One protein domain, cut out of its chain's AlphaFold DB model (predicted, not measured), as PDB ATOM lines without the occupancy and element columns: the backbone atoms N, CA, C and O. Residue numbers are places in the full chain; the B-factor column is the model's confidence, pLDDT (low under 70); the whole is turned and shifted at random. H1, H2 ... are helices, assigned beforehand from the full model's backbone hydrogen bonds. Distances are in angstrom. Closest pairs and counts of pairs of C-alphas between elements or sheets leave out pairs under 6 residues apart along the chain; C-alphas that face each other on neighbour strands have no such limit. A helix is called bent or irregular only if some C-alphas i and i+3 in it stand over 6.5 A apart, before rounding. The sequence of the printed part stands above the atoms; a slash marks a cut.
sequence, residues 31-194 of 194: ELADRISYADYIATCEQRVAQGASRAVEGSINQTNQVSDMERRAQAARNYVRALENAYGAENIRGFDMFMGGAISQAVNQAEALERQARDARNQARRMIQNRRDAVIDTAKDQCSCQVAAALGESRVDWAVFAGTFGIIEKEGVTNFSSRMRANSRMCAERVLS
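What this domain is: This is residues 31 to 194 of the 194 residues of an uncharacterized protein of Tateyamaria sp. ANG-S1 (UniProt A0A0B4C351). A long, thin helical hairpin with a small head: H1b and H2 follow each other along one side, the 36-residue H4 runs back beside them, and H3 crosses the far end where the chain turns. At the other end, H1a, the bent H5 and the short H6, H7 and H8 make the head, with H7 and H8 packing on H5a and H6 on H5b. The printed part has 164 residues with eight named helices, H1 to H8 in order, and no named strand; its class is all helix. It is extended, with a radius of gyration of the C-alphas of 29.2 A, a rod spanning 94 by 28 by 19 A.

Where its parts are: H1, residues 31 to 64, begins at C-alpha 31, (-21.346, 46.084, 43.637). By its hydrogen bonds it was assigned as one helix, but it is bent, with C-alphas 40 and 43 6.9 A apart; its arms are H1a, residues 31 to 40, 14.3 A long, and H1b, residues 43 to 64, 31.3 A. H2 is residues 69 to 88, 28.6 A; H3 is residues 90 to 99, 14.3 A. H4, residues 103 to 138, measures 52.2 A from (-17.858, -2.205, -17.002) to (-16.818, 28.525, 25.167). H5, residues 140 to 164, also assigned as one helix by its hydrogen bonds, is bent, with C-alphas 154 and 157 8.4 A apart; its arms are H5a, residues 140 to 154, 21.3 A, and H5b, residues 157 to 164, 10.3 A. H6 is residues 172 to 175, H7 residues 177 to 183, and H8 residues 185 to 193, ending at C-alpha 193, (-19.352, 36.808, 17.898).

How they stand to each other: H1a touches H5b, about perpendicular at 88 degrees, the closest C-alphas being those of Ala 33 and Trp 159, 5.9 A apart. H1b touches residues 122 to 137 of H4 at a shallow tilt of 11 degrees, opposite ways; Ala 50 and Ile 137 have the closest C-alphas, 5.6 A. Residues 70 to 78 of H2 touch residues 108 to 118 of H4, opposite ways, at a shallow tilt of 33 degrees, only just short of steep; the closest C-alphas, of Ala 74 and Ala 111, are 5.5 A apart. H3 and H4 only just touch, with 3 pairs of C-alphas within 8 A, and only at the corner; the closest are those of Asp 97 and Ile 104, 5.8 A. H5a touches H8 with residues 142 to 147 at a steep tilt of 50 degrees, closest at the C-alphas of Gln 143 and Cys 188, 5.4 A. H5a touches H7 with residues 147 to 152, closest at the C-alphas of Gln 147 and Met 181, 4.9 A. H5b touches H6, closest at the C-alphas of Asp 158 and Gly 173, 5.5 A. Every O i to N i+4 pair is within hydrogen-bond range in H1a, H1b, H2, H3, H4, H5a, H5b, H7 and H8; H6 is too short for such a pair.

The domain as a whole: The C-alphas farthest apart, of Phe 99 and Thr 165, are 94.6 A apart. The printed part has no cut and no long link. Its mean pLDDT is 82.2; residues 31 to 33, 64 to 71 and 73 to 74 are under 70.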
ATOM      1  N   GLU A  31     -22.342  47.165  43.568       69.31
ATOM      2  CA  GLU A  31     -21.346  46.084  43.637       69.31
ATOM      3  C   GLU A  31     -21.930  44.785  44.230       69.31
ATOM      4  O   GLU A  31     -21.643  43.687  43.753       69.31
ATOM      5  N   LEU A  32     -22.800  44.890  45.241       67.44
ATOM      6  CA  LEU A  32     -23.538  43.757  45.807       67.44
ATOM      7  C   LEU A  32     -24.558  43.200  44.815       67.44
ATOM      8  O   LEU A  32     -24.639  41.985  44.665       67.44
ATOM      9  N   ALA A  33     -25.306  44.062  44.125       68.56
ATOM     10  CA  ALA A  33     -26.242  43.641  43.087       68.56
ATOM     11  C   ALA A  33     -25.526  42.923  41.938       68.56
ATOM     12  O   ALA A  33     -26.008  41.893  41.467       68.56
ATOM     13  N   ASP A  34     -24.352  43.415  41.536       75.12
ATOM     14  CA  ASP A  34     -23.517  42.763  40.531       75.12
ATOM     15  C   ASP A  34     -23.072  41.377  41.018       75.12
ATOM     16  O   ASP A  34     -23.333  40.376  40.361       75.12
ATOM     17  N   ARG A  35     -22.542  41.258  42.241       77.19
ATOM     18  CA  ARG A  35     -22.140  39.951  42.796       77.19
ATOM     19  C   ARG A  35     -23.294  38.959  42.946       77.19
ATOM     20  O   ARG A  35     -23.121  37.794  42.594       77.19
ATOM     21  N   ILE A  36     -24.441  39.398  43.470       77.56
ATOM     22  CA  ILE A  36     -25.623  38.543  43.675       77.56
ATOM     23  C   ILE A  36     -26.142  38.059  42.321       77.56
ATOM     24  O   ILE A  36     -26.310  36.862  42.103       77.56
ATOM     25  N   SER A  37     -26.324  38.976  41.372       76.19
ATOM     26  CA  SER A  37     -26.846  38.614  40.056       76.19
ATOM     27  C   SER A  37     -25.867  37.753  39.244       76.19
ATOM     28  O   SER A  37     -26.293  36.817  38.561       76.19
ATOM     29  N   TYR A  38     -24.557  37.986  39.356       81.50
ATOM     30  CA  TYR A  38     -23.549  37.118  38.746       81.50
ATOM     31  C   TYR A  38     -23.585  35.709  39.351       81.50
ATOM     32  O   TYR A  38     -23.559  34.730  38.604       81.50
ATOM     33  N   ALA A  39     -23.679  35.588  40.678       80.25
ATOM     34  CA  ALA A  39     -23.703  34.294  41.356       80.25
ATOM     35  C   ALA A  39     -24.952  33.468  41.004       80.25
ATOM     36  O   ALA A  39     -24.835  32.280  40.695       80.25
ATOM     37  N   ASP A  40     -26.126  34.100  40.986       83.56
ATOM     38  CA  ASP A  40     -27.397  33.384  40.845       83.56
ATOM     39  C   ASP A  40     -27.762  33.089  39.381       83.56
ATOM     40  O   ASP A  40     -28.353  32.045  39.064       83.56
ATOM     41  N   TYR A  41     -27.408  33.986  38.453       86.38
ATOM     42  CA  TYR A  41     -27.908  33.910  37.078       86.38
ATOM     43  C   TYR A  41     -26.893  33.405  36.053       86.38
ATOM     44  O   TYR A  41     -27.329  32.845  35.043       86.38
ATOM     45  N   ILE A  42     -25.577  33.524  36.279       87.38
ATOM     46  CA  ILE A  42     -24.584  33.093  35.276       87.38
ATOM     47  C   ILE A  42     -24.596  31.586  35.092       87.38
ATOM     48  O   ILE A  42     -24.786  31.131  33.969       87.38
ATOM     49  N   ALA A  43     -24.484  30.810  36.171       86.75
ATOM     50  CA  ALA A  43     -24.466  29.350  36.067       86.75
ATOM     51  C   ALA A  43     -25.731  28.821  35.364       86.75
ATOM     52  O   ALA A  43     -25.669  27.969  34.476       86.75
ATOM     53  N   THR A  44     -26.892  29.390  35.703       88.62
ATOM     54  CA  THR A  44     -28.171  29.050  35.066       88.62
ATOM     55  C   THR A  44     -28.208  29.467  33.590       88.62
ATOM     56  O   THR A  44     -28.776  28.758  32.755       88.62
ATOM     57  N   CYS A  45     -27.633  30.620  33.244       89.31
ATOM     58  CA  CYS A  45     -27.536  31.100  31.869       89.31
ATOM     59  C   CYS A  45     -26.615  30.207  31.026       89.31
ATOM     60  O   CYS A  45     -27.042  29.728  29.975       89.31
ATOM     61  N   GLU A  46     -25.414  29.897  31.516       88.25
ATOM     62  CA  GLU A  46     -24.441  29.029  30.845       88.25
ATOM     63  C   GLU A  46     -25.029  27.641  30.580       88.25
ATOM     64  O   GLU A  46     -24.966  27.138  29.457       88.25
ATOM     65  N   GLN A  47     -25.709  27.052  31.571       89.00
ATOM     66  CA  GLN A  47     -26.412  25.781  31.390       89.00
ATOM     67  C   GLN A  47     -27.475  25.853  30.289       89.00
ATOM     68  O   GLN A  47     -27.615  24.912  29.507       89.00
ATOM     69  N   ARG A  48     -28.226  26.956  30.188       87.75
ATOM     70  CA  ARG A  48     -29.231  27.131  29.127       87.75
ATOM     71  C   ARG A  48     -28.593  27.287  27.753       87.75
ATOM     72  O   ARG A  48     -29.113  26.704  26.802       87.75
ATOM     73  N   VAL A  49     -27.488  28.024  27.646       86.94
ATOM     74  CA  VAL A  49     -26.730  28.155  26.392       86.94
ATOM     75  C   VAL A  49     -26.188  26.789  25.968       86.94
ATOM     76  O   VAL A  49     -26.426  26.369  24.836       86.94
ATOM     77  N   ALA A  50     -25.580  26.035  26.887       84.50
ATOM     78  CA  ALA A  50     -25.063  24.694  26.617       84.50
ATOM     79  C   ALA A  50     -26.165  23.699  26.207       84.50
ATOM     80  O   ALA A  50     -26.005  22.943  25.243       84.50
ATOM     81  N   GLN A  51     -27.317  23.718  26.887       88.00
ATOM     82  CA  GLN A  51     -28.477  22.903  26.513       88.00
ATOM     83  C   GLN A  51     -29.041  23.308  25.146       88.00
ATOM     84  O   GLN A  51     -29.377  22.439  24.342       88.00
ATOM     85  N   GLY A  52     -29.134  24.610  24.864       85.12
ATOM     86  CA  GLY A  52     -29.586  25.132  23.576       85.12
ATOM     87  C   GLY A  52     -28.668  24.708  22.430       85.12
ATOM     88  O   GLY A  52     -29.145  24.170  21.430       85.12
ATOM     89  N   ALA A  53     -27.355  24.865  22.612       84.19
ATOM     90  CA  ALA A  53     -26.341  24.447  21.649       84.19
ATOM     91  C   ALA A  53     -26.395  22.932  21.396       84.19
ATOM     92  O   ALA A  53     -26.382  22.493  20.247       84.19
ATOM     93  N   SER A  54     -26.540  22.130  22.454       83.50
ATOM     94  CA  SER A  54     -26.637  20.670  22.339       83.50
ATOM     95  C   SER A  54     -27.888  20.229  21.568       83.50
ATOM     96  O   SER A  54     -27.782  19.413  20.656       83.50
ATOM     97  N   ARG A  55     -29.057  20.826  21.844       85.00
ATOM     98  CA  ARG A  55     -30.302  20.529  21.106       85.00
ATOM     99  C   ARG A  55     -30.222  20.939  19.635       85.00
ATOM    100  O   ARG A  55     -30.694  20.206  18.768       85.00
ATOM    101  N   ALA A  56     -29.624  22.096  19.343       78.38
ATOM    102  CA  ALA A  56     -29.426  22.550  17.968       78.38
ATOM    103  C   ALA A  56     -28.544  21.564  17.183       78.38
ATOM    104  O   ALA A  56     -28.866  21.193  16.054       78.38
ATOM    105  N   VAL A  57     -27.478  21.080  17.821       80.12
ATOM    106  CA  VAL A  57     -26.555  20.086  17.260       80.12
ATOM    107  C   VAL A  57     -27.231  18.746  17.025       80.12
ATOM    108  O   VAL A  57     -27.065  18.184  15.947       80.12
ATOM    109  N   GLU A  58     -28.014  18.240  17.977       80.25
ATOM    110  CA  GLU A  58     -28.787  17.005  17.793       80.25
ATOM    111  C   GLU A  58     -29.736  17.116  16.595       80.25
ATOM    112  O   GLU A  58     -29.781  16.215  15.754       80.25
ATOM    113  N   GLY A  59     -30.420  18.255  16.450       77.25
ATOM    114  CA  GLY A  59     -31.246  18.553  15.280       77.25
ATOM    115  C   GLY A  59     -30.451  18.511  13.969       77.25
ATOM    116  O   GLY A  59     -30.856  17.834  13.020       77.25
ATOM    117  N   SER A  60     -29.293  19.174  13.916       74.25
ATOM    118  CA  SER A  60     -28.433  19.199  12.723       74.25
ATOM    119  C   SER A  60     -27.796  17.839  12.404       74.25
ATOM    120  O   SER A  60     -27.724  17.443  11.239       74.25
ATOM    121  N   ILE A  61     -27.369  17.076  13.413       75.00
ATOM    122  CA  ILE A  61     -26.816  15.725  13.229       75.00
ATOM    123  C   ILE A  61     -27.900  14.783  12.700       75.00
ATOM    124  O   ILE A  61     -27.639  14.027  11.764       75.00
ATOM    125  N   ASN A  62     -29.122  14.860  13.230       75.56
ATOM    126  CA  ASN A  62     -30.246  14.059  12.744       75.56
ATOM    127  C   ASN A  62     -30.589  14.369  11.281       75.56
ATOM    128  O   ASN A  62     -30.866  13.446  10.516       75.56
ATOM    129  N   GLN A  63     -30.486  15.630  10.854       73.25
ATOM    130  CA  GLN A  63     -30.609  15.994   9.436       73.25
ATOM    131  C   GLN A  63     -29.465  15.415   8.591       73.25
ATOM    132  O   GLN A  63     -29.700  14.905   7.500       73.25
ATOM    133  N   THR A  64     -28.239  15.409   9.119       68.62
ATOM    134  CA  THR A  64     -27.059  14.838   8.438       68.62
ATOM    135  C   THR A  64     -27.162  13.311   8.270       68.62
ATOM    136  O   THR A  64     -26.562  12.732   7.359       68.62
ATOM    137  N   ASN A  65     -27.934  12.649   9.137       65.94
ATOM    138  CA  ASN A  65     -28.186  11.207   9.113       65.94
ATOM    139  C   ASN A  65     -29.254  10.778   8.103       65.94
ATOM    140  O   ASN A  65     -29.398   9.579   7.864       65.94
ATOM    141  N   GLN A  66     -29.994  11.712   7.499       64.69
ATOM    142  CA  GLN A  66     -30.920  11.349   6.433       64.69
ATOM    143  C   GLN A  66     -30.127  10.746   5.263       64.69
ATOM    144  O   GLN A  66     -29.079  11.256   4.847       64.69
ATOM    145  N   VAL A  67     -30.587   9.586   4.785       60.88
ATOM    146  CA  VAL A  67     -29.915   8.842   3.717       60.88
ATOM    147  C   VAL A  67     -29.911   9.719   2.471       60.88
ATOM    148  O   VAL A  67     -30.968  10.019   1.904       60.88
ATOM    149  N   SER A  68     -28.718  10.147   2.059       66.38
ATOM    150  CA  SER A  68     -28.571  10.941   0.844       66.38
ATOM    151  C   SER A  68     -29.071  10.124  -0.351       66.38
ATOM    152  O   SER A  68     -28.971   8.893  -0.368       66.38
ATOM    153  N   ASP A  69     -29.611  10.783  -1.373       62.44
ATOM    154  CA  ASP A  69     -30.050  10.093  -2.593       62.44
ATOM    155  C   ASP A  69     -28.918   9.282  -3.244       62.44
ATOM    156  O   ASP A  69     -29.167   8.248  -3.865       62.44
ATOM    157  N   MET A  70     -27.665   9.696  -3.034       60.00
ATOM    158  CA  MET A  70     -26.480   8.972  -3.488       60.00
ATOM    159  C   MET A  70     -26.281   7.635  -2.766       60.00
ATOM    160  O   MET A  70     -26.011   6.630  -3.421       60.00
ATOM    161  N   GLU A  71     -26.483   7.571  -1.448       67.06
ATOM    162  CA  GLU A  71     -26.408   6.301  -0.710       67.06
ATOM    163  C   GLU A  71     -27.520   5.331  -1.100       67.06
ATOM    164  O   GLU A  71     -27.261   4.135  -1.240       67.06
ATOM    165  N   ARG A  72     -28.739   5.836  -1.337       71.19
ATOM    166  CA  ARG A  72     -29.847   5.007  -1.840       71.19
ATOM    167  C   ARG A  72     -29.507   4.388  -3.194       71.19
ATOM    168  O   ARG A  72     -29.718   3.192  -3.385       71.19
ATOM    169  N   ARG A  73     -28.927   5.170  -4.109       66.88
ATOM    170  CA  ARG A  73     -28.479   4.681  -5.424       66.88
ATOM    171  C   ARG A  73     -27.334   3.671  -5.308       66.88
ATOM    172  O   ARG A  73     -27.381   2.635  -5.965       66.88
ATOM    173  N   ALA A  74     -26.357   3.912  -4.433       69.44
ATOM    174  CA  ALA A  74     -25.241   2.990  -4.205       69.44
ATOM    175  C   ALA A  74     -25.682   1.665  -3.549       69.44
ATOM    176  O   ALA A  74     -25.164   0.596  -3.884       69.44
ATOM    177  N   GLN A  75     -26.648   1.703  -2.626       77.69
ATOM    178  CA  GLN A  75     -27.248   0.493  -2.052       77.69
ATOM    179  C   GLN A  75     -28.073  -0.274  -3.088       77.69
ATOM    180  O   GLN A  75     -27.936  -1.493  -3.178       77.69
ATOM    181  N   ALA A  76     -28.868   0.419  -3.909       78.06
ATOM    182  CA  ALA A  76     -29.631  -0.205  -4.987       78.06
ATOM    183  C   ALA A  76     -28.717  -0.912  -6.001       78.06
ATOM    184  O   ALA A  76     -28.967  -2.068  -6.336       78.06
ATOM    185  N   ALA A  77     -27.616  -0.270  -6.410       73.50
ATOM    186  CA  ALA A  77     -26.626  -0.868  -7.306       73.50
ATOM    187  C   ALA A  77     -25.996  -2.139  -6.709       73.50
ATOM    188  O   ALA A  77     -25.911  -3.163  -7.381       73.50
ATOM    189  N   ARG A  78     -25.626  -2.124  -5.419       79.25
ATOM    190  CA  ARG A  78     -25.077  -3.317  -4.750       79.25
ATOM    191  C   ARG A  78     -26.090  -4.439  -4.578       79.25
ATOM    192  O   ARG A  78     -25.721  -5.602  -4.715       79.25
ATOM    193  N   ASN A  79     -27.342  -4.108  -4.284       84.94
ATOM    194  CA  ASN A  79     -28.409  -5.101  -4.195       84.94
ATOM    195  C   ASN A  79     -28.686  -5.731  -5.564       84.94
ATOM    196  O   ASN A  79     -28.895  -6.936  -5.639       84.94
ATOM    197  N   TYR A  80     -28.620  -4.939  -6.637       80.50
ATOM    198  CA  TYR A  80     -28.759  -5.422  -8.007       80.50
ATOM    199  C   TYR A  80     -27.632  -6.389  -8.395       80.50
ATOM    200  O   TYR A  80     -27.913  -7.487  -8.868       80.50
ATOM    201  N   VAL A  81     -26.371  -6.038  -8.113       78.25
ATOM    202  CA  VAL A  81     -25.215  -6.915  -8.383       78.25
ATOM    203  C   VAL A  81     -25.289  -8.207  -7.569       78.25
ATOM    204  O   VAL A  81     -25.113  -9.283  -8.130       78.25
ATOM    205  N   ARG A  82     -25.645  -8.139  -6.279       84.56
ATOM    206  CA  ARG A  82     -25.840  -9.346  -5.455       84.56
ATOM    207  C   ARG A  82     -26.989 -10.227  -5.945       84.56
ATOM    208  O   ARG A  82     -26.881 -11.447  -5.904       84.56
ATOM    209  N   ALA A  83     -28.094  -9.632  -6.393       84.00
ATOM    210  CA  ALA A  83     -29.216 -10.385  -6.952       84.00
ATOM    211  C   ALA A  83     -28.805 -11.123  -8.233       84.00
ATOM    212  O   ALA A  83     -29.147 -12.289  -8.411       84.00
ATOM    213  N   LEU A  84     -28.022 -10.459  -9.081       80.88
ATOM    214  CA  LEU A  84     -27.404 -11.043 -10.263       80.88
ATOM    215  C   LEU A  84     -26.456 -12.199  -9.889       80.88
ATOM    216  O   LEU A  84     -26.588 -13.289 -10.443       80.88
ATOM    217  N   GLU A  85     -25.549 -12.005  -8.926       83.62
ATOM    218  CA  GLU A  85     -24.617 -13.052  -8.470       83.62
ATOM    219  C   GLU A  85     -25.353 -14.284  -7.937       83.62
ATOM    220  O   GLU A  85     -24.973 -15.411  -8.253       83.62
ATOM    221  N   ASN A  86     -26.438 -14.078  -7.187       88.69
ATOM    222  CA  ASN A  86     -27.273 -15.162  -6.675       88.69
ATOM    223  C   ASN A  86     -28.049 -15.889  -7.783       88.69
ATOM    224  O   ASN A  86     -28.272 -17.092  -7.676       88.69
ATOM    225  N   ALA A  87     -28.481 -15.175  -8.826       83.69
ATOM    226  CA  ALA A  87     -29.275 -15.743  -9.915       83.69
ATOM    227  C   ALA A  87     -28.426 -16.505 -10.946       83.69
ATOM    228  O   ALA A  87     -28.865 -17.533 -11.457       83.69
ATOM    229  N   TYR A  88     -27.225 -16.011 -11.252       83.75
ATOM    230  CA  TYR A  88     -26.397 -16.529 -12.348       83.75
ATOM    231  C   TYR A  88     -25.108 -17.217 -11.884       83.75
ATOM    232  O   TYR A  88     -24.460 -17.889 -12.685       83.75
ATOM    233  N   GLY A  89     -24.747 -17.096 -10.606       82.75
ATOM    234  CA  GLY A  89     -23.482 -17.577 -10.059       82.75
ATOM    235  C   GLY A  89     -22.337 -16.589 -10.304       82.75
ATOM    236  O   GLY A  89     -22.187 -16.026 -11.389       82.75
ATOM    237  N   ALA A  90     -21.491 -16.393  -9.289       78.81
ATOM    238  CA  ALA A  90     -20.413 -15.398  -9.310       78.81
ATOM    239  C   ALA A  90     -19.392 -15.602 -10.452       78.81
ATOM    240  O   ALA A  90     -18.847 -14.630 -10.975       78.81
ATOM    241  N   GLU A  91     -19.148 -16.848 -10.871       80.62
ATOM    242  CA  GLU A  91     -18.220 -17.153 -11.970       80.62
ATOM    243  C   GLU A  91     -18.756 -16.710 -13.338       80.62
ATOM    244  O   GLU A  91     -18.018 -16.106 -14.117       80.62
ATOM    245  N   ASN A  92     -20.052 -16.911 -13.605       78.00
ATOM    246  CA  ASN A  92     -20.673 -16.483 -14.862       78.00
ATOM    247  C   ASN A  92     -20.707 -14.958 -14.985       78.00
ATOM    248  O   ASN A  92     -20.507 -14.417 -16.069       78.00
ATOM    249  N   ILE A  93     -20.901 -14.254 -13.867       76.44
ATOM    250  CA  ILE A  93     -20.875 -12.788 -13.847       76.44
ATOM    251  C   ILE A  93     -19.479 -12.242 -14.087       76.44
ATOM    252  O   ILE A  93     -19.340 -11.283 -14.838       76.44
ATOM    253  N   ARG A  94     -18.438 -12.860 -13.521       78.19
ATOM    254  CA  ARG A  94     -17.054 -12.483 -13.839       78.19
ATOM    255  C   ARG A  94     -16.726 -12.712 -15.309       78.19
ATOM    256  O   ARG A  94     -16.064 -11.870 -15.905       78.19
ATOM    257  N   GLY A  95     -17.212 -13.804 -15.902       76.31
ATOM    258  CA  GLY A  95     -17.074 -14.056 -17.338       76.31
ATOM    259  C   GLY A  95     -17.767 -12.986 -18.188       76.31
ATOM    260  O   GLY A  95     -17.172 -12.458 -19.126       76.31
ATOM    261  N   PHE A  96     -18.993 -12.604 -17.817       77.94
ATOM    262  CA  PHE A  96     -19.728 -11.518 -18.471       77.94
ATOM    263  C   PHE A  96     -19.065 -10.150 -18.288       77.94
ATOM    264  O   PHE A  96     -18.985  -9.384 -19.244       77.94
ATOM    265  N   ASP A  97     -18.562  -9.839 -17.096       81.31
ATOM    266  CA  ASP A  97     -17.849  -8.589 -16.831       81.31
ATOM    267  C   ASP A  97     -16.538  -8.526 -17.623       81.31
ATOM    268  O   ASP A  97     -16.255  -7.517 -18.261       81.31
ATOM    269  N   MET A  98     -15.788  -9.631 -17.687       79.44
ATOM    270  CA  MET A  98     -14.586  -9.742 -18.518       79.44
ATOM    271  C   MET A  98     -14.906  -9.537 -20.007       79.44
ATOM    272  O   MET A  98     -14.168  -8.840 -20.700       79.44
ATOM    273  N   PHE A  99     -16.030 -10.079 -20.489       83.38
ATOM    274  CA  PHE A  99     -16.508  -9.871 -21.858       83.38
ATOM    275  C   PHE A  99     -16.942  -8.419 -22.120       83.38
ATOM    276  O   PHE A  99     -16.669  -7.871 -23.185       83.38
ATOM    277  N   MET A 100     -17.563  -7.768 -21.136       80.06
ATOM    278  CA  MET A 100     -17.959  -6.356 -21.202       80.06
ATOM    279  C   MET A 100     -16.815  -5.379 -20.877       80.06
ATOM    280  O   MET A 100     -17.062  -4.191 -20.671       80.06
ATOM    281  N   GLY A 101     -15.567  -5.853 -20.814       82.00
ATOM    282  CA  GLY A 101     -14.393  -5.011 -20.576       82.00
ATOM    283  C   GLY A 101     -14.286  -4.444 -19.156       82.00
ATOM    284  O   GLY A 101     -13.628  -3.427 -18.960       82.00
ATOM    285  N   GLY A 102     -14.926  -5.072 -18.167       82.19
ATOM    286  CA  GLY A 102     -14.892  -4.651 -16.764       82.19
ATOM    287  C   GLY A 102     -15.890  -3.545 -16.405       82.19
ATOM    288  O   GLY A 102     -15.733  -2.881 -15.384       82.19
ATOM    289  N   ALA A 103     -16.903  -3.289 -17.238       76.12
ATOM    290  CA  ALA A 103     -17.858  -2.205 -17.002       76.12
ATOM    291  C   ALA A 103     -18.642  -2.361 -15.680       76.12
ATOM    292  O   ALA A 103     -18.949  -1.362 -15.023       76.12
ATOM    293  N   ILE A 104     -18.945  -3.597 -15.259       76.44
ATOM    294  CA  ILE A 104     -19.676  -3.871 -14.014       76.44
ATOM    295  C   ILE A 104     -18.746  -3.646 -12.823       76.44
ATOM    296  O   ILE A 104     -19.116  -2.935 -11.886       76.44
ATOM    297  N   SER A 105     -17.523  -4.180 -12.864       78.50
ATOM    298  CA  SER A 105     -16.533  -3.950 -11.803       78.50
ATOM    299  C   SER A 105     -16.152  -2.474 -11.676       78.50
ATOM    300  O   SER A 105     -16.058  -1.961 -10.560       78.50
ATOM    301  N   GLN A 106     -16.022  -1.741 -12.784       81.31
ATOM    302  CA  GLN A 106     -15.773  -0.299 -12.762       81.31
ATOM    303  C   GLN A 106     -16.940   0.483 -12.140       81.31
ATOM    304  O   GLN A 106     -16.705   1.372 -11.317       81.31
ATOM    305  N   ALA A 107     -18.187   0.134 -12.478       73.94
ATOM    306  CA  ALA A 107     -19.376   0.761 -11.901       73.94
ATOM    307  C   ALA A 107     -19.503   0.489 -10.390       73.94
ATOM    308  O   ALA A 107     -19.826   1.400  -9.624       73.94
ATOM    309  N   VAL A 108     -19.194  -0.734  -9.940       79.12
ATOM    310  CA  VAL A 108     -19.167  -1.089  -8.509       79.12
ATOM    311  C   VAL A 108     -18.070  -0.320  -7.777       79.12
ATOM    312  O   VAL A 108     -18.346   0.301  -6.750       79.12
ATOM    313  N   ASN A 109     -16.855  -0.277  -8.327       82.38
ATOM    314  CA  ASN A 109     -15.736   0.461  -7.738       82.38
ATOM    315  C   ASN A 109     -16.029   1.967  -7.632       82.38
ATOM    316  O   ASN A 109     -15.721   2.588  -6.613       82.38
ATOM    317  N   GLN A 110     -16.673   2.561  -8.644       80.19
ATOM    318  CA  GLN A 110     -17.138   3.950  -8.571       80.19
ATOM    319  C   GLN A 110     -18.207   4.147  -7.491       80.19
ATOM    320  O   GLN A 110     -18.134   5.114  -6.734       80.19
ATOM    321  N   ALA A 111     -19.175   3.232  -7.376       73.81
ATOM    322  CA  ALA A 111     -20.204   3.310  -6.341       73.81
ATOM    323  C   ALA A 111     -19.613   3.210  -4.922       73.81
ATOM    324  O   ALA A 111     -20.042   3.938  -4.024       73.81
ATOM    325  N   GLU A 112     -18.603   2.359  -4.714       80.75
ATOM    326  CA  GLU A 112     -17.884   2.268  -3.439       80.75
ATOM    327  C   GLU A 112     -17.080   3.531  -3.123       80.75
ATOM    328  O   GLU A 112     -17.097   3.999  -1.983       80.75
ATOM    329  N   ALA A 113     -16.401   4.110  -4.117       82.50
ATOM    330  CA  ALA A 113     -15.661   5.357  -3.939       82.50
ATOM    331  C   ALA A 113     -16.592   6.510  -3.523       82.50
ATOM    332  O   ALA A 113     -16.283   7.243  -2.580       82.50
ATOM    333  N   LEU A 114     -17.760   6.619  -4.162       75.75
ATOM    334  CA  LEU A 114     -18.780   7.614  -3.817       75.75
ATOM    335  C   LEU A 114     -19.352   7.396  -2.411       75.75
ATOM    336  O   LEU A 114     -19.593   8.365  -1.691       75.75
ATOM    337  N   GLU A 115     -19.541   6.146  -1.980       78.31
ATOM    338  CA  GLU A 115     -19.975   5.862  -0.610       78.31
ATOM    339  C   GLU A 115     -18.925   6.294   0.420       78.31
ATOM    340  O   GLU A 115     -19.272   6.928   1.419       78.31
ATOM    341  N   ARG A 116     -17.643   5.976   0.190       83.31
ATOM    342  CA  ARG A 116     -16.555   6.407   1.083       83.31
ATOM    343  C   ARG A 116     -16.523   7.928   1.187       83.31
ATOM    344  O   ARG A 116     -16.552   8.459   2.293       83.31
ATOM    345  N   GLN A 117     -16.604   8.615   0.050       80.88
ATOM    346  CA  GLN A 117     -16.661  10.072   0.006       80.88
ATOM    347  C   GLN A 117     -17.879  10.633   0.760       80.88
ATOM    348  O   GLN A 117     -17.748  11.606   1.501       80.88
ATOM    349  N   ALA A 118     -19.057  10.014   0.628       75.81
ATOM    350  CA  ALA A 118     -20.259  10.427   1.352       75.81
ATOM    351  C   ALA A 118     -20.120  10.231   2.873       75.81
ATOM    352  O   ALA A 118     -20.540  11.090   3.653       75.81
ATOM    353  N   ARG A 119     -19.503   9.125   3.308       82.12
ATOM    354  CA  ARG A 119     -19.204   8.867   4.727       82.12
ATOM    355  C   ARG A 119     -18.214   9.886   5.281       82.12
ATOM    356  O   ARG A 119     -18.460  10.439   6.353       82.12
ATOM    357  N   ASP A 120     -17.150  10.180   4.543       85.56
ATOM    358  CA  ASP A 120     -16.143  11.163   4.947       85.56
ATOM    359  C   ASP A 120     -16.735  12.571   5.030       85.56
ATOM    360  O   ASP A 120     -16.542  13.255   6.038       85.56
ATOM    361  N   ALA A 121     -17.555  12.966   4.053       78.00
ATOM    362  CA  ALA A 121     -18.268  14.242   4.068       78.00
ATOM    363  C   ALA A 121     -19.195  14.374   5.290       78.00
ATOM    364  O   ALA A 121     -19.219  15.416   5.945       78.00
ATOM    365  N   ARG A 122     -19.918  13.307   5.661       80.75
ATOM    366  CA  ARG A 122     -20.751  13.295   6.876       80.75
ATOM    367  C   ARG A 122     -19.929  13.376   8.152       80.75
ATOM    368  O   ARG A 122     -20.306  14.106   9.067       80.75
ATOM    369  N   ASN A 123     -18.823  12.641   8.229       85.56
ATOM    370  CA  ASN A 123     -17.923  12.700   9.377       85.56
ATOM    371  C   ASN A 123     -17.347  14.109   9.538       85.56
ATOM    372  O   ASN A 123     -17.311  14.639  10.649       85.56
ATOM    373  N   GLN A 124     -16.960  14.744   8.432       84.38
ATOM    374  CA  GLN A 124     -16.485  16.119   8.426       84.38
ATOM    375  C   GLN A 124     -17.589  17.095   8.856       84.38
ATOM    376  O   GLN A 124     -17.348  17.924   9.729       84.38
ATOM    377  N   ALA A 125     -18.810  16.953   8.330       77.62
ATOM    378  CA  ALA A 125     -19.956  17.768   8.729       77.62
ATOM    379  C   ALA A 125     -20.261  17.633  10.229       77.62
ATOM    380  O   ALA A 125     -20.417  18.639  10.916       77.62
ATOM    381  N   ARG A 126     -20.257  16.406  10.773       84.50
ATOM    382  CA  ARG A 126     -20.429  16.160  12.215       84.50
ATOM    383  C   ARG A 126     -19.356  16.860  13.045       84.50
ATOM    384  O   ARG A 126     -19.702  17.510  14.026       84.50
ATOM    385  N   ARG A 127     -18.085  16.778  12.637       86.69
ATOM    386  CA  ARG A 127     -16.982  17.485  13.311       86.69
ATOM    387  C   ARG A 127     -17.170  18.999  13.261       86.69
ATOM    388  O   ARG A 127     -17.018  19.654  14.279       86.69
ATOM    389  N   MET A 128     -17.553  19.558  12.113       78.75
ATOM    390  CA  MET A 128     -17.827  20.997  12.008       78.75
ATOM    391  C   MET A 128     -18.981  21.429  12.920       78.75
ATOM    392  O   MET A 128     -18.890  22.467  13.568       78.75
ATOM    393  N   ILE A 129     -20.055  20.635  12.995       80.44
ATOM    394  CA  ILE A 129     -21.195  20.902  13.880       80.44
ATOM    395  C   ILE A 129     -20.761  20.839  15.354       80.44
ATOM    396  O   ILE A 129     -21.131  21.719  16.129       80.44
ATOM    397  N   GLN A 130     -19.953  19.846  15.735       85.94
ATOM    398  CA  GLN A 130     -19.394  19.733  17.087       85.94
ATOM    399  C   GLN A 130     -18.492  20.923  17.427       85.94
ATOM    400  O   GLN A 130     -18.704  21.561  18.448       85.94
ATOM    401  N   ASN A 131     -17.584  21.309  16.531       85.69
ATOM    402  CA  ASN A 131     -16.718  22.468  16.747       85.69
ATOM    403  C   ASN A 131     -17.526  23.764  16.921       85.69
ATOM    404  O   ASN A 131     -17.180  24.600  17.748       85.69
ATOM    405  N   ARG A 132     -18.627  23.934  16.173       80.69
ATOM    406  CA  ARG A 132     -19.539  25.077  16.355       80.69
ATOM    407  C   ARG A 132     -20.237  25.046  17.710       80.69
ATOM    408  O   ARG A 132     -20.386  26.096  18.322       80.69
ATOM    409  N   ARG A 133     -20.662  23.867  18.175       85.00
ATOM    410  CA  ARG A 133     -21.229  23.700  19.520       85.00
ATOM    411  C   ARG A 133     -20.242  24.163  20.576       85.00
ATOM    412  O   ARG A 133     -20.612  24.949  21.438       85.00
ATOM    413  N   ASP A 134     -19.020  23.658  20.491       87.94
ATOM    414  CA  ASP A 134     -17.998  23.884  21.501       87.94
ATOM    415  C   ASP A 134     -17.604  25.369  21.512       87.94
ATOM    416  O   ASP A 134     -17.604  25.975  22.572       87.94
ATOM    417  N   ALA A 135     -17.482  26.015  20.346       84.69
ATOM    418  CA  ALA A 135     -17.283  27.466  20.259       84.69
ATOM    419  C   ALA A 135     -18.434  28.294  20.879       84.69
ATOM    420  O   ALA A 135     -18.205  29.325  21.511       84.69
ATOM    421  N   VAL A 136     -19.690  27.858  20.722       82.31
ATOM    422  CA  VAL A 136     -20.843  28.518  21.369       82.31
ATOM    423  C   VAL A 136     -20.825  28.312  22.886       82.31
ATOM    424  O   VAL A 136     -21.192  29.220  23.626       82.31
ATOM    425  N   ILE A 137     -20.403  27.137  23.359       86.88
ATOM    426  CA  ILE A 137     -20.265  26.852  24.793       86.88
ATOM    427  C   ILE A 137     -19.118  27.672  25.393       86.88
ATOM    428  O   ILE A 137     -19.304  28.274  26.446       86.88
ATOM    429  N   ASP A 138     -17.980  27.760  24.709       87.88
ATOM    430  CA  ASP A 138     -16.818  28.525  25.167       87.88
ATOM    431  C   ASP A 138     -17.150  30.017  25.309       87.88
ATOM    432  O   ASP A 138     -16.760  30.658  26.282       87.88
ATOM    433  N   THR A 139     -17.953  30.560  24.388       88.25
ATOM    434  CA  THR A 139     -18.425  31.955  24.443       88.25
ATOM    435  C   THR A 139     -19.619  32.169  25.382       88.25
ATOM    436  O   THR A 139     -20.050  33.308  25.575       88.25
ATOM    437  N   ALA A 140     -20.175  31.114  25.990       88.31
ATOM    438  CA  ALA A 140     -21.384  31.217  26.811       88.31
ATOM    439  C   ALA A 140     -21.184  32.135  28.020       88.31
ATOM    440  O   ALA A 140     -22.068  32.932  28.334       88.31
ATOM    441  N   LYS A 141     -20.013  32.063  28.663       88.94
ATOM    442  CA  LYS A 141     -19.684  32.895  29.825       88.94
ATOM    443  C   LYS A 141     -19.735  34.385  29.488       88.94
ATOM    444  O   LYS A 141     -20.353  35.156  30.220       88.94
ATOM    445  N   ASP A 142     -19.146  34.777  28.361       90.19
ATOM    446  CA  ASP A 142     -19.105  36.173  27.911       90.19
ATOM    447  C   ASP A 142     -20.484  36.668  27.454       90.19
ATOM    448  O   ASP A 142     -20.888  37.798  27.734       90.19
ATOM    449  N   GLN A 143     -21.266  35.800  26.806       90.31
ATOM    450  CA  GLN A 143     -22.650  36.118  26.449       90.31
ATOM    451  C   GLN A 143     -23.522  36.320  27.694       90.31
ATOM    452  O   GLN A 143     -24.349  37.234  27.731       90.31
ATOM    453  N   CYS A 144     -23.350  35.476  28.713       91.06
ATOM    454  CA  CYS A 144     -24.110  35.542  29.955       91.06
ATOM    455  C   CYS A 144     -23.698  36.737  30.820       91.06
ATOM    456  O   CYS A 144     -24.579  37.424  31.337       91.06
ATOM    457  N   SER A 145     -22.403  37.047  30.924       89.50
ATOM    458  CA  SER A 145     -21.928  38.240  31.640       89.50
ATOM    459  C   SER A 145     -22.446  39.527  30.991       89.50
ATOM    460  O   SER A 145     -22.960  40.404  31.688       89.50
ATOM    461  N   CYS A 146     -22.445  39.603  29.655       91.88
ATOM    462  CA  CYS A 146     -23.053  40.711  28.920       91.88
ATOM    463  C   CYS A 146     -24.556  40.849  29.221       91.88
ATOM    464  O   CYS A 146     -25.031  41.959  29.461       91.88
ATOM    465  N   GLN A 147     -25.306  39.740  29.251       92.19
ATOM    466  CA  GLN A 147     -26.746  39.765  29.544       92.19
ATOM    467  C   GLN A 147     -27.039  40.254  30.962       92.19
ATOM    468  O   GLN A 147     -27.971  41.036  31.149       92.19
ATOM    469  N   VAL A 148     -26.254  39.805  31.949       91.06
ATOM    470  CA  VAL A 148     -26.372  40.262  33.341       91.06
ATOM    471  C   VAL A 148     -26.062  41.753  33.428       91.06
ATOM    472  O   VAL A 148     -26.879  42.508  33.948       91.06
ATOM    473  N   ALA A 149     -24.943  42.201  32.852       89.69
ATOM    474  CA  ALA A 149     -24.538  43.604  32.880       89.69
ATOM    475  C   ALA A 149     -25.572  44.529  32.210       89.69
ATOM    476  O   ALA A 149     -25.905  45.583  32.752       89.69
ATOM    477  N   ALA A 150     -26.123  44.124  31.061       91.25
ATOM    478  CA  ALA A 150     -27.173  44.875  30.375       91.25
ATOM    479  C   ALA A 150     -28.461  44.947  31.214       91.25
ATOM    480  O   ALA A 150     -28.997  46.033  31.441       91.25
ATOM    481  N   ALA A 151     -28.920  43.809  31.746       91.44
ATOM    482  CA  ALA A 151     -30.124  43.751  32.571       91.44
ATOM    483  C   ALA A 151     -29.980  44.547  33.880       91.44
ATOM    484  O   ALA A 151     -30.926  45.225  34.292       91.44
ATOM    485  N   LEU A 152     -28.806  44.509  34.521       88.31
ATOM    486  CA  LEU A 152     -28.493  45.328  35.696       88.31
ATOM    487  C   LEU A 152     -28.493  46.812  35.352       88.31
ATOM    488  O   LEU A 152     -29.051  47.603  36.106       88.31
ATOM    489  N   GLY A 153     -27.916  47.194  34.211       87.69
ATOM    490  CA  GLY A 153     -27.926  48.578  33.739       87.69
ATOM    491  C   GLY A 153     -29.344  49.148  33.636       87.69
ATOM    492  O   GLY A 153     -29.591  50.267  34.084       87.69
ATOM    493  N   GLU A 154     -30.293  48.356  33.133       88.50
ATOM    494  CA  GLU A 154     -31.705  48.743  33.006       88.50
ATOM    495  C   GLU A 154     -32.492  48.740  34.328       88.50
ATOM    496  O   GLU A 154     -33.537  49.385  34.422       88.50
ATOM    497  N   SER A 155     -32.041  47.985  35.333       89.19
ATOM    498  CA  SER A 155     -32.759  47.769  36.602       89.19
ATOM    499  C   SER A 155     -31.957  48.204  37.833       89.19
ATOM    500  O   SER A 155     -32.263  47.809  38.958       89.19
ATOM    501  N   ARG A 156     -30.947  49.059  37.641       84.25
ATOM    502  CA  ARG A 156     -29.970  49.427  38.675       84.25
ATOM    503  C   ARG A 156     -30.614  49.980  39.946       84.25
ATOM    504  O   ARG A 156     -30.204  49.621  41.043       84.25
ATOM    505  N   VAL A 157     -31.626  50.835  39.795       85.12
ATOM    506  CA  VAL A 157     -32.342  51.453  40.926       85.12
ATOM    507  C   VAL A 157     -33.124  50.403  41.717       85.12
ATOM    508  O   VAL A 157     -33.072  50.393  42.943       85.12
ATOM    509  N   ASP A 158     -33.795  49.484  41.023       86.88
ATOM    510  CA  ASP A 158     -34.579  48.410  41.639       86.88
ATOM    511  C   ASP A 158     -33.686  47.459  42.443       86.88
ATOM    512  O   ASP A 158     -34.012  47.103  43.576       86.88
ATOM    513  N   TRP A 159     -32.524  47.111  41.889       82.94
ATOM    514  CA  TRP A 159     -31.515  46.309  42.576       82.94
ATOM    515  C   TRP A 159     -30.897  47.020  43.774       82.94
ATOM    516  O   TRP A 159     -30.660  46.389  44.800       82.94
ATOM    517  N   ALA A 160     -30.666  48.328  43.680       80.56
ATOM    518  CA  ALA A 160     -30.143  49.096  44.800       80.56
ATOM    519  C   ALA A 160     -31.163  49.202  45.949       80.56
ATOM    520  O   ALA A 160     -30.778  49.102  47.111       80.56
ATOM    521  N   VAL A 161     -32.463  49.317  45.645       81.94
ATOM    522  CA  VAL A 161     -33.536  49.239  46.653       81.94
ATOM    523  C   VAL A 161     -33.595  47.847  47.283       81.94
ATOM    524  O   VAL A 161     -33.668  47.731  48.506       81.94
ATOM    525  N   PHE A 162     -33.525  46.788  46.477       84.38
ATOM    526  CA  PHE A 162     -33.520  45.415  46.980       84.38
ATOM    527  C   PHE A 162     -32.314  45.148  47.891       84.38
ATOM    528  O   PHE A 162     -32.487  44.710  49.026       84.38
ATOM    529  N   ALA A 163     -31.103  45.503  47.456       81.19
ATOM    530  CA  ALA A 163     -29.885  45.345  48.249       81.19
ATOM    531  C   ALA A 163     -29.901  46.216  49.517       81.19
ATOM    532  O   ALA A 163     -29.608  45.723  50.606       81.19
ATOM    533  N   GLY A 164     -30.297  47.488  49.403       76.75
ATOM    534  CA  GLY A 164     -30.375  48.423  50.530       76.75
ATOM    535  C   GLY A 164     -31.435  48.048  51.570       76.75
ATOM    536  O   GLY A 164     -31.316  48.417  52.736       76.75
ATOM    537  N   THR A 165     -32.445  47.270  51.175       80.62
ATOM    538  CA  THR A 165     -33.459  46.713  52.084       80.62
ATOM    539  C   THR A 165     -33.182  45.268  52.490       80.62
ATOM    540  O   THR A 165     -34.058  44.635  53.071       80.62
ATOM    541  N   PHE A 166     -31.985  44.737  52.210       78.75
ATOM    542  CA  PHE A 166     -31.607  43.345  52.498       78.75
ATOM    543  C   PHE A 166     -32.613  42.314  51.957       78.75
ATOM    544  O   PHE A 166     -32.881  41.292  52.585       78.75
ATOM    545  N   GLY A 167     -33.193  42.602  50.794       79.38
ATOM    546  CA  GLY A 167     -34.155  41.741  50.119       79.38
ATOM    547  C   GLY A 167     -35.593  41.831  50.629       79.38
ATOM    548  O   GLY A 167     -36.438  41.068  50.176       79.38
ATOM    549  N   ILE A 168     -35.911  42.758  51.540       83.88
ATOM    550  CA  ILE A 168     -37.285  42.923  52.049       83.88
ATOM    551  C   ILE A 168     -38.210  43.505  50.970       83.88
ATOM    552  O   ILE A 168     -39.386  43.146  50.903       83.88
ATOM    553  N   ILE A 169     -37.703  44.421  50.137       82.19
ATOM    554  CA  ILE A 169     -38.489  45.058  49.077       82.19
ATOM    555  C   ILE A 169     -38.012  44.563  47.716       82.19
ATOM    556  O   ILE A 169     -36.979  44.994  47.206       82.19
ATOM    557  N   GLU A 170     -38.825  43.719  47.089       87.81
ATOM    558  CA  GLU A 170     -38.644  43.302  45.701       87.81
ATOM    559  C   GLU A 170     -39.396  44.238  44.748       87.81
ATOM    560  O   GLU A 170     -40.592  44.502  44.895       87.81
ATOM    561  N   LYS A 171     -38.680  44.762  43.753       89.38
ATOM    562  CA  LYS A 171     -39.228  45.596  42.676       89.38
ATOM    563  C   LYS A 171     -39.277  44.813  41.368       89.38
ATOM    564  O   LYS A 171     -38.611  43.789  41.218       89.38
ATOM    565  N   GLU A 172     -40.040  45.319  40.400       89.50
ATOM    566  CA  GLU A 172     -40.237  44.651  39.108       89.50
ATOM    567  C   GLU A 172     -38.928  44.362  38.362       89.50
ATOM    568  O   GLU A 172     -38.840  43.350  37.669       89.50
ATOM    569  N   GLY A 173     -37.903  45.212  38.482       86.06
ATOM    570  CA  GLY A 173     -36.590  44.973  37.883       86.06
ATOM    571  C   GLY A 173     -35.859  43.751  38.441       86.06
ATOM    572  O   GLY A 173     -35.141  43.096  37.688       86.06
ATOM    573  N   VAL A 174     -36.090  43.406  39.711       86.44
ATOM    574  CA  VAL A 174     -35.485  42.243  40.385       86.44
ATOM    575  C   VAL A 174     -36.286  40.978  40.082       86.44
ATOM    576  O   VAL A 174     -35.730  39.980  39.628       86.44
ATOM    577  N   THR A 175     -37.614  41.025  40.217       90.50
ATOM    578  CA  THR A 175     -38.474  39.855  39.960       90.50
ATOM    579  C   THR A 175     -38.484  39.450  38.483       90.50
ATOM    580  O   THR A 175     -38.455  38.262  38.155       90.50
ATOM    581  N   ASN A 176     -38.434  40.424  37.567       92.44
ATOM    582  CA  ASN A 176     -38.369  40.180  36.123       92.44
ATOM    583  C   ASN A 176     -36.937  40.149  35.569       92.44
ATOM    584  O   ASN A 176     -36.758  40.154  34.346       92.44
ATOM    585  N   PHE A 177     -35.913  40.087  36.425       90.56
ATOM    586  CA  PHE A 177     -34.513  40.168  36.001       90.56
ATOM    587  C   PHE A 177     -34.151  39.104  34.956       90.56
ATOM    588  O   PHE A 177     -33.587  39.406  33.905       90.56
ATOM    589  N   SER A 178     -34.590  37.861  35.174       88.06
ATOM    590  CA  SER A 178     -34.364  36.764  34.224       88.06
ATOM    591  C   SER A 178     -35.001  37.001  32.847       88.06
ATOM    592  O   SER A 178     -34.473  36.541  31.833       88.06
ATOM    593  N   SER A 179     -36.127  37.718  32.792       91.44
ATOM    594  CA  SER A 179     -36.788  38.100  31.542       91.44
ATOM    595  C   SER A 179     -35.985  39.179  30.811       91.44
ATOM    596  O   SER A 179     -35.731  39.053  29.613       91.44
ATOM    597  N   ARG A 180     -35.493  40.186  31.546       91.81
ATOM    598  CA  ARG A 180     -34.650  41.269  31.008       91.81
ATOM    599  C   ARG A 180     -33.311  40.764  30.472       91.81
ATOM    600  O   ARG A 180     -32.893  41.169  29.391       91.81
ATOM    601  N   MET A 181     -32.682  39.813  31.162       91.31
ATOM    602  CA  MET A 181     -31.491  39.131  30.643       91.31
ATOM    603  C   MET A 181     -31.770  38.464  29.293       91.31
ATOM    604  O   MET A 181     -31.032  38.662  28.329       91.31
ATOM    605  N   ARG A 182     -32.877  37.712  29.191       89.19
ATOM    606  CA  ARG A 182     -33.265  37.049  27.936       89.19
ATOM    607  C   ARG A 182     -33.567  38.049  26.822       89.19
ATOM    608  O   ARG A 182     -33.225  37.762  25.676       89.19
ATOM    609  N   ALA A 183     -34.163  39.200  27.132       93.00
ATOM    610  CA  ALA A 183     -34.408  40.257  26.149       93.00
ATOM    611  C   ALA A 183     -33.100  40.775  25.518       93.00
ATOM    612  O   ALA A 183     -33.061  41.039  24.319       93.00
ATOM    613  N   ASN A 184     -32.013  40.801  26.295       92.50
ATOM    614  CA  ASN A 184     -30.680  41.226  25.860       92.50
ATOM    615  C   ASN A 184     -29.828  40.112  25.214       92.50
ATOM    616  O   ASN A 184     -28.725  40.370  24.731       92.50
ATOM    617  N   SER A 185     -30.329  38.872  25.156       90.06
ATOM    618  CA  SER A 185     -29.560  37.716  24.667       90.06
ATOM    619  C   SER A 185     -29.054  37.862  23.230       90.06
ATOM    620  O   SER A 185     -27.908  37.515  22.958       90.06
ATOM    621  N   ARG A 186     -29.867  38.409  22.315       90.00
ATOM    622  CA  ARG A 186     -29.487  38.578  20.900       90.00
ATOM    623  C   ARG A 186     -28.356  39.585  20.723       90.00
ATOM    624  O   ARG A 186     -27.351  39.257  20.109       90.00
ATOM    625  N   MET A 187     -28.500  40.763  21.326       94.50
ATOM    626  CA  MET A 187     -27.476  41.810  21.296       94.50
ATOM    627  C   MET A 187     -26.146  41.301  21.871       94.50
ATOM    628  O   MET A 187     -25.086  41.540  21.299       94.50
ATOM    629  N   CYS A 188     -26.190  40.575  22.990       91.94
ATOM    630  CA  CYS A 188     -24.982  40.029  23.603       91.94
ATOM    631  C   CYS A 188     -24.347  38.903  22.783       91.94
ATOM    632  O   CYS A 188     -23.125  38.840  22.699       91.94
ATOM    633  N   ALA A 189     -25.146  38.049  22.140       87.31
ATOM    634  CA  ALA A 189     -24.625  37.039  21.224       87.31
ATOM    635  C   ALA A 189     -23.922  37.680  20.016       87.31
ATOM    636  O   ALA A 189     -22.821  37.267  19.668       87.31
ATOM    637  N   GLU A 190     -24.510  38.720  19.419       90.06
ATOM    638  CA  GLU A 190     -23.903  39.456  18.301       90.06
ATOM    639  C   GLU A 190     -22.578  40.113  18.699       90.06
ATOM    640  O   GLU A 190     -21.609  40.026  17.955       90.06
ATOM    641  N   ARG A 191     -22.510  40.706  19.896       89.88
ATOM    642  CA  ARG A 191     -21.316  41.408  20.388       89.88
ATOM    643  C   ARG A 191     -20.137  40.488  20.708       89.88
ATOM    644  O   ARG A 191     -18.996  40.924  20.634       89.88
ATOM    645  N   VAL A 192     -20.404  39.254  21.127       84.31
ATOM    646  CA  VAL A 192     -19.352  38.275  21.459       84.31
ATOM    647  C   VAL A 192     -18.855  37.544  20.207       84.31
ATOM    648  O   VAL A 192     -17.732  37.052  20.186       84.31
ATOM    649  N   LEU A 193     -19.683  37.472  19.161       75.12
ATOM    650  CA  LEU A 193     -19.352  36.808  17.898       75.12
ATOM    651  C   LEU A 193     -18.771  37.750  16.828       75.12
ATOM    652  O   LEU A 193     -18.289  37.250  15.811       75.12
ATOM    653  N   SER A 194     -18.851  39.071  17.027       72.69
ATOM    654  CA  SER A 194     -18.256  40.105  16.164       72.69
ATOM    655  C   SER A 194     -16.773  40.309  16.445       72.69
ATOM    656  O   SER A 194     -16.000  40.369  15.465       72.69
TER     657      SER A 194